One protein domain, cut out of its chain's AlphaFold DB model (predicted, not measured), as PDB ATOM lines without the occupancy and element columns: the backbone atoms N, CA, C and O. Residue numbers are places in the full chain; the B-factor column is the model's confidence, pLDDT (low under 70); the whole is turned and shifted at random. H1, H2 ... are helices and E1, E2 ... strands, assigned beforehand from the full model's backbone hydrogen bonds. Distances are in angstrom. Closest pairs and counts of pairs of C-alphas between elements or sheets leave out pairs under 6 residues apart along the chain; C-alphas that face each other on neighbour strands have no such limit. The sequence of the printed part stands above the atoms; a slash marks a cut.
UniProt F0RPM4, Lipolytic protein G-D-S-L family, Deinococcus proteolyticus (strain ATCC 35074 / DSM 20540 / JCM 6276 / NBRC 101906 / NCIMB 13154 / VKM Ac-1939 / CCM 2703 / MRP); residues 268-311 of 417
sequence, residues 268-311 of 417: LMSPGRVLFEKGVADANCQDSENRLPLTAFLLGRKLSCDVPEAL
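Overview. This is residues 268 to 311 of the 417 residues of the protein "Lipolytic protein G-D-S-L family" of Deinococcus proteolyticus (strain ATCC 35074 / DSM 20540 / JCM 6276 / NBRC 101906 / NCIMB 13154 / VKM Ac-1939 / CCM 2703 / MRP) (UniProt F0RPM4). There is little regular structure: a small, mostly looped domain in which two short strands, E1 and E2, pair side by side, with one short helix, H1, directly after E1. Two long unnamed stretches, residues 278 to 290 and 294 to 311, make up much of the rest. The printed part has 44 residues, of which 12 are in the named elements, in the order E1, H1, E2; the sheet E1 - E2 is antiparallel and the class mixed. It is compact, with a radius of gyration of the C-alphas of 8.6 A, and rounded, spanning 24 by 20 by 15 A.

Along the chain. E1, residues 269 to 271, begins at C-alpha 269 (-19.266, -13.789, 5.768) and is 7.0 A long. H1, residues 272 to 277, is 8.7 A long. E2, residues 291 to 293, is 6.8 A long and ends at C-alpha 293 (-17.782, -18.250, 6.957).

Arrangement. E1 and E2 are antiparallel neighbours at 139 degrees; N 292 and O 270, 2.9 A apart, are within hydrogen-bond range. The closest C-alphas of H1 and E2, those of Gly 272 and Arg 291, are 5.9 A apart. In H1 every O i to N i+4 pair is within hydrogen-bond range.

Size, cuts and confidence. The C-alphas farthest apart, of Asp 287 and Leu 299, are 24.0 A apart. The link from E1 to H1 is tight and that from H1 to E2 long. The printed part has no cut, and no printed residue is under 70 in pLDDT.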
ATOM      1  N   LEU A 268     -16.532 -11.488   8.118       88.56
ATOM      2  CA  LEU A 268     -16.624 -12.911   8.467       88.56
ATOM      3  C   LEU A 268     -17.402 -13.743   7.427       88.56
ATOM      4  O   LEU A 268     -17.085 -14.916   7.249       88.56
ATOM      5  N   MET A 269     -18.392 -13.147   6.753       91.06
ATOM      6  CA  MET A 269     -19.266 -13.789   5.768       91.06
ATOM      7  C   MET A 269     -19.087 -13.157   4.388       91.06
ATOM      8  O   MET A 269     -19.837 -12.261   3.991       91.06
ATOM      9  N   SER A 270     -18.103 -13.639   3.632       90.88
ATOM     10  CA  SER A 270     -17.690 -13.013   2.370       90.88
ATOM     11  C   SER A 270     -18.073 -13.839   1.132       90.88
ATOM     12  O   SER A 270     -18.086 -15.067   1.217       90.88
ATOM     13  N   PRO A 271     -18.425 -13.211  -0.013       93.06
ATOM     14  CA  PRO A 271     -18.903 -13.936  -1.194       93.06
ATOM     15  C   PRO A 271     -17.858 -14.901  -1.763       93.06
ATOM     16  O   PRO A 271     -16.690 -14.535  -1.914       93.06
ATOM     17  N   GLY A 272     -18.296 -16.099  -2.154       93.31
ATOM     18  CA  GLY A 272     -17.457 -17.166  -2.697       93.31
ATOM     19  C   GLY A 272     -16.530 -16.704  -3.820       93.31
ATOM     20  O   GLY A 272     -15.331 -16.968  -3.751       93.31
ATOM     21  N   ARG A 273     -17.042 -15.928  -4.785       94.00
ATOM     22  CA  ARG A 273     -16.246 -15.363  -5.891       94.00
ATOM     23  C   ARG A 273     -15.048 -14.534  -5.416       94.00
ATOM     24  O   ARG A 273     -13.942 -14.715  -5.912       94.00
ATOM     25  N   VAL A 274     -15.231 -13.696  -4.388       90.88
ATOM     26  CA  VAL A 274     -14.172 -12.829  -3.834       90.88
ATOM     27  C   VAL A 274     -13.105 -13.684  -3.152       90.88
ATOM     28  O   VAL A 274     -11.911 -13.414  -3.255       90.88
ATOM     29  N   LEU A 275     -13.524 -14.753  -2.477       90.44
ATOM     30  CA  LEU A 275     -12.628 -15.690  -1.802       90.44
ATOM     31  C   LEU A 275     -11.902 -16.611  -2.798       90.44
ATOM     32  O   LEU A 275     -10.759 -16.999  -2.556       90.44
ATOM     33  N   PHE A 276     -12.519 -16.916  -3.941       92.31
ATOM     34  CA  PHE A 276     -11.891 -17.639  -5.046       92.31
ATOM     35  C   PHE A 276     -10.842 -16.780  -5.768       92.31
ATOM     36  O   PHE A 276      -9.719 -17.240  -5.962       92.31
ATOM     37  N   GLU A 277     -11.150 -15.515  -6.076       91.25
ATOM     38  CA  GLU A 277     -10.195 -14.544  -6.643       91.25
ATOM     39  C   GLU A 277      -8.945 -14.359  -5.764       91.25
ATOM     40  O   GLU A 277      -7.854 -14.094  -6.269       91.25
ATOM     41  N   LYS A 278      -9.088 -14.535  -4.445       86.69
ATOM     42  CA  LYS A 278      -7.989 -14.500  -3.464       86.69
ATOM     43  C   LYS A 278      -7.267 -15.845  -3.280       86.69
ATOM     44  O   LYS A 278      -6.317 -15.916  -2.513       86.69
ATOM     45  N   GLY A 279      -7.693 -16.913  -3.962       88.88
ATOM     46  CA  GLY A 279      -7.111 -18.261  -3.858       88.88
ATOM     47  C   GLY A 279      -7.486 -19.044  -2.588       88.88
ATOM     48  O   GLY A 279      -7.027 -20.178  -2.410       88.88
ATOM     49  N   VAL A 280      -8.336 -18.462  -1.738       88.31
ATOM     50  CA  VAL A 280      -8.776 -18.982  -0.432       88.31
ATOM     51  C   VAL A 280      -9.890 -20.029  -0.573       88.31
ATOM     52  O   VAL A 280      -9.949 -20.990   0.199       88.31
ATOM     53  N   ALA A 281     -10.757 -19.872  -1.576       92.38
ATOM     54  CA  ALA A 281     -11.841 -20.808  -1.866       92.38
ATOM     55  C   ALA A 281     -11.514 -21.808  -2.996       92.38
ATOM     56  O   ALA A 281     -10.561 -21.647  -3.766       92.38
ATOM     57  N   ASP A 282     -12.315 -22.868  -3.068       94.44
ATOM     58  CA  ASP A 282     -12.286 -23.910  -4.091       94.44
ATOM     59  C   ASP A 282     -12.972 -23.463  -5.396       94.44
ATOM     60  O   ASP A 282     -13.696 -22.472  -5.452       94.44
ATOM     61  N   ALA A 283     -12.746 -24.209  -6.482       95.81
ATOM     62  CA  ALA A 283     -13.207 -23.836  -7.825       95.81
ATOM     63  C   ALA A 283     -14.740 -23.756  -7.985       95.81
ATOM     64  O   ALA A 283     -15.218 -23.051  -8.869       95.81
ATOM     65  N   ASN A 284     -15.517 -24.415  -7.118       95.56
ATOM     66  CA  ASN A 284     -16.981 -24.276  -7.086       95.56
ATOM     67  C   ASN A 284     -17.450 -22.879  -6.634       95.56
ATOM     68  O   ASN A 284     -18.628 -22.555  -6.768       95.56
ATOM     69  N   CYS A 285     -16.544 -22.043  -6.125       95.88
ATOM     70  CA  CYS A 285     -16.843 -20.683  -5.707       95.88
ATOM     71  C   CYS A 285     -16.624 -19.610  -6.776       95.88
ATOM     72  O   CYS A 285     -17.014 -18.472  -6.530       95.88
ATOM     73  N   GLN A 286     -16.044 -19.942  -7.937       95.81
ATOM     74  CA  GLN A 286     -15.638 -18.961  -8.954       95.81
ATOM     75  C   GLN A 286     -16.747 -17.960  -9.324       95.81
ATOM     76  O   GLN A 286     -16.510 -16.756  -9.296       95.81
ATOM     77  N   ASP A 287     -17.956 -18.454  -9.590       95.19
ATOM     78  CA  ASP A 287     -19.120 -17.641  -9.967       95.19
ATOM     79  C   ASP A 287     -20.173 -17.563  -8.837       95.19
ATOM     80  O   ASP A 287     -21.348 -17.285  -9.081       95.19
ATOM     81  N   SER A 288     -19.782 -17.854  -7.588       94.88
ATOM     82  CA  SER A 288     -20.716 -17.986  -6.464       94.88
ATOM     83  C   SER A 288     -20.875 -16.698  -5.653       94.88
ATOM     84  O   SER A 288     -19.916 -16.143  -5.112       94.88
ATOM     85  N   GLU A 289     -22.128 -16.267  -5.502       94.06
ATOM     86  CA  GLU A 289     -22.538 -15.187  -4.596       94.06
ATOM     87  C   GLU A 289     -22.795 -15.673  -3.156       94.06
ATOM     88  O   GLU A 289     -23.057 -14.848  -2.279       94.06
ATOM     89  N   ASN A 290     -22.730 -16.987  -2.891       95.12
ATOM     90  CA  ASN A 290     -22.927 -17.525  -1.543       95.12
ATOM     91  C   ASN A 290     -21.861 -16.952  -0.601       95.12
ATOM     92  O   ASN A 290     -20.670 -16.960  -0.922       95.12
ATOM     93  N   ARG A 291     -22.271 -16.464   0.570       93.94
ATOM     94  CA  ARG A 291     -21.350 -15.942   1.586       93.94
ATOM     95  C   ARG A 291     -20.827 -17.082   2.444       93.94
ATOM     96  O   ARG A 291     -21.613 -17.815   3.037       93.94
ATOM     97  N   LEU A 292     -19.506 -17.213   2.528       91.69
ATOM     98  CA  LEU A 292     -18.846 -18.286   3.269       91.69
ATOM     99  C   LEU A 292     -18.317 -17.775   4.611       91.69
ATOM    100  O   LEU A 292     -17.749 -16.678   4.646       91.69
ATOM    101  N   PRO A 293     -18.417 -18.570   5.690       89.19
ATOM    102  CA  PRO A 293     -17.782 -18.250   6.957       89.19
ATOM    103  C   PRO A 293     -16.261 -18.409   6.849       89.19
ATOM    104  O   PRO A 293     -15.733 -19.513   6.693       89.19
ATOM    105  N   LEU A 294     -15.532 -17.307   7.020       85.50
ATOM    106  CA  LEU A 294     -14.063 -17.286   7.038       85.50
ATOM    107  C   LEU A 294     -13.445 -18.077   8.206       85.50
ATOM    108  O   LEU A 294     -12.240 -18.325   8.206       85.50
ATOM    109  N   THR A 295     -14.238 -18.523   9.185       76.50
ATOM    110  CA  THR A 295     -13.769 -19.301  10.347       76.50
ATOM    111  C   THR A 295     -12.979 -20.549   9.954       76.50
ATOM    112  O   THR A 295     -11.959 -20.840  10.570       76.50
ATOM    113  N   ALA A 296     -13.401 -21.275   8.915       75.00
ATOM    114  CA  ALA A 296     -12.682 -22.460   8.453       75.00
ATOM    115  C   ALA A 296     -11.337 -22.103   7.790       75.00
ATOM    116  O   ALA A 296     -10.372 -22.853   7.942       75.00
ATOM    117  N   PHE A 297     -11.241 -20.938   7.142       76.38
ATOM    118  CA  PHE A 297      -9.988 -20.439   6.580       76.38
ATOM    119  C   PHE A 297      -8.996 -20.004   7.660       76.38
ATOM    120  O   PHE A 297      -7.832 -20.388   7.603       76.38
ATOM    121  N   LEU A 298      -9.470 -19.331   8.714       73.44
ATOM    122  CA  LEU A 298      -8.661 -19.004   9.897       73.44
ATOM    123  C   LEU A 298      -8.127 -20.256  10.634       73.44
ATOM    124  O   LEU A 298      -7.221 -20.152  11.455       73.44
ATOM    125  N   LEU A 299      -8.655 -21.446  10.321       73.81
ATOM    126  CA  LEU A 299      -8.163 -22.754  10.772       73.81
ATOM    127  C   LEU A 299      -7.284 -23.471   9.721       73.81
ATOM    128  O   LEU A 299      -7.068 -24.680   9.817       73.81
ATOM    129  N   GLY A 300      -6.795 -22.755   8.703       78.50
ATOM    130  CA  GLY A 300      -5.899 -23.269   7.662       78.50
ATOM    131  C   GLY A 300      -6.571 -24.161   6.612       78.50
ATOM    132  O   GLY A 300      -5.897 -24.983   5.988       78.50
ATOM    133  N   ARG A 301      -7.895 -24.060   6.426       83.06
ATOM    134  CA  ARG A 301      -8.658 -24.890   5.476       83.06
ATOM    135  C   ARG A 301      -9.125 -24.067   4.278       83.06
ATOM    136  O   ARG A 301      -9.580 -22.941   4.443       83.06
ATOM    137  N   LYS A 302      -9.105 -24.658   3.081       84.88
ATOM    138  CA  LYS A 302      -9.819 -24.083   1.932       84.88
ATOM    139  C   LYS A 302     -11.325 -24.040   2.183       84.88
ATOM    140  O   LYS A 302     -11.872 -24.909   2.866       84.88
ATOM    141  N   LEU A 303     -11.968 -23.018   1.624       90.62
ATOM    142  CA  LEU A 303     -13.411 -22.808   1.703       90.62
ATOM    143  C   LEU A 303     -14.107 -23.370   0.462       90.62
ATOM    144  O   LEU A 303     -13.608 -23.219  -0.645       90.62
ATOM    145  N   SER A 304     -15.281 -23.968   0.638       92.75
ATOM    146  CA  SER A 304     -16.093 -24.529  -0.447       92.75
ATOM    147  C   SER A 304     -17.492 -23.924  -0.401       92.75
ATOM    148  O   SER A 304     -18.009 -23.660   0.683       92.75
ATOM    149  N   CYS A 305     -18.106 -23.709  -1.564       93.44
ATOM    150  CA  CYS A 305     -19.421 -23.072  -1.672       93.44
ATOM    151  C   CYS A 305     -20.612 -24.024  -1.500       93.44
ATOM    152  O   CYS A 305     -21.746 -23.552  -1.431       93.44
ATOM    153  N   ASP A 306     -20.344 -25.328  -1.376       89.88
ATOM    154  CA  ASP A 306     -21.339 -26.391  -1.182       89.88
ATOM    155  C   ASP A 306     -21.442 -26.843   0.294       89.88
ATOM    156  O   ASP A 306     -21.898 -27.952   0.585       89.88
ATOM    157  N   VAL A 307     -20.959 -26.028   1.242       90.62
ATOM    158  CA  VAL A 307     -21.070 -26.312   2.685       90.62
ATOM    159  C   VAL A 307     -22.413 -25.819   3.243       90.62
ATOM    160  O   VAL A 307     -22.890 -24.780   2.791       90.62
ATOM    161  N   PRO A 308     -23.027 -26.501   4.232       90.56
ATOM    162  CA  PRO A 308     -24.292 -26.064   4.834       90.56
ATOM    163  C   PRO A 308     -24.254 -24.648   5.420       90.56
ATOM    164  O   PRO A 308     -25.266 -23.966   5.439       90.56
ATOM    165  N   GLU A 309     -23.087 -24.198   5.879       91.69
ATOM    166  CA  GLU A 309     -22.893 -22.875   6.466       91.69
ATOM    167  C   GLU A 309     -22.739 -21.747   5.419       91.69
ATOM    168  O   GLU A 309     -22.548 -20.587   5.790       91.69
ATOM    169  N   ALA A 310     -22.790 -22.062   4.118       93.94
ATOM    170  CA  ALA A 310     -22.723 -21.085   3.034       93.94
ATOM    171  C   ALA A 310     -24.092 -20.423   2.815       93.94
ATOM    172  O   ALA A 310     -25.014 -21.034   2.283       93.94
ATOM    173  N   LEU A 311     -24.210 -19.146   3.178       95.44
ATOM    174  CA  LEU A 311     -25.468 -18.405   3.096       95.44
ATOM    175  C   LEU A 311     -25.740 -17.965   1.648       95.44
ATOM    176  O   LEU A 311     -24.986 -17.164   1.087       95.44
TER     177      LEU A 311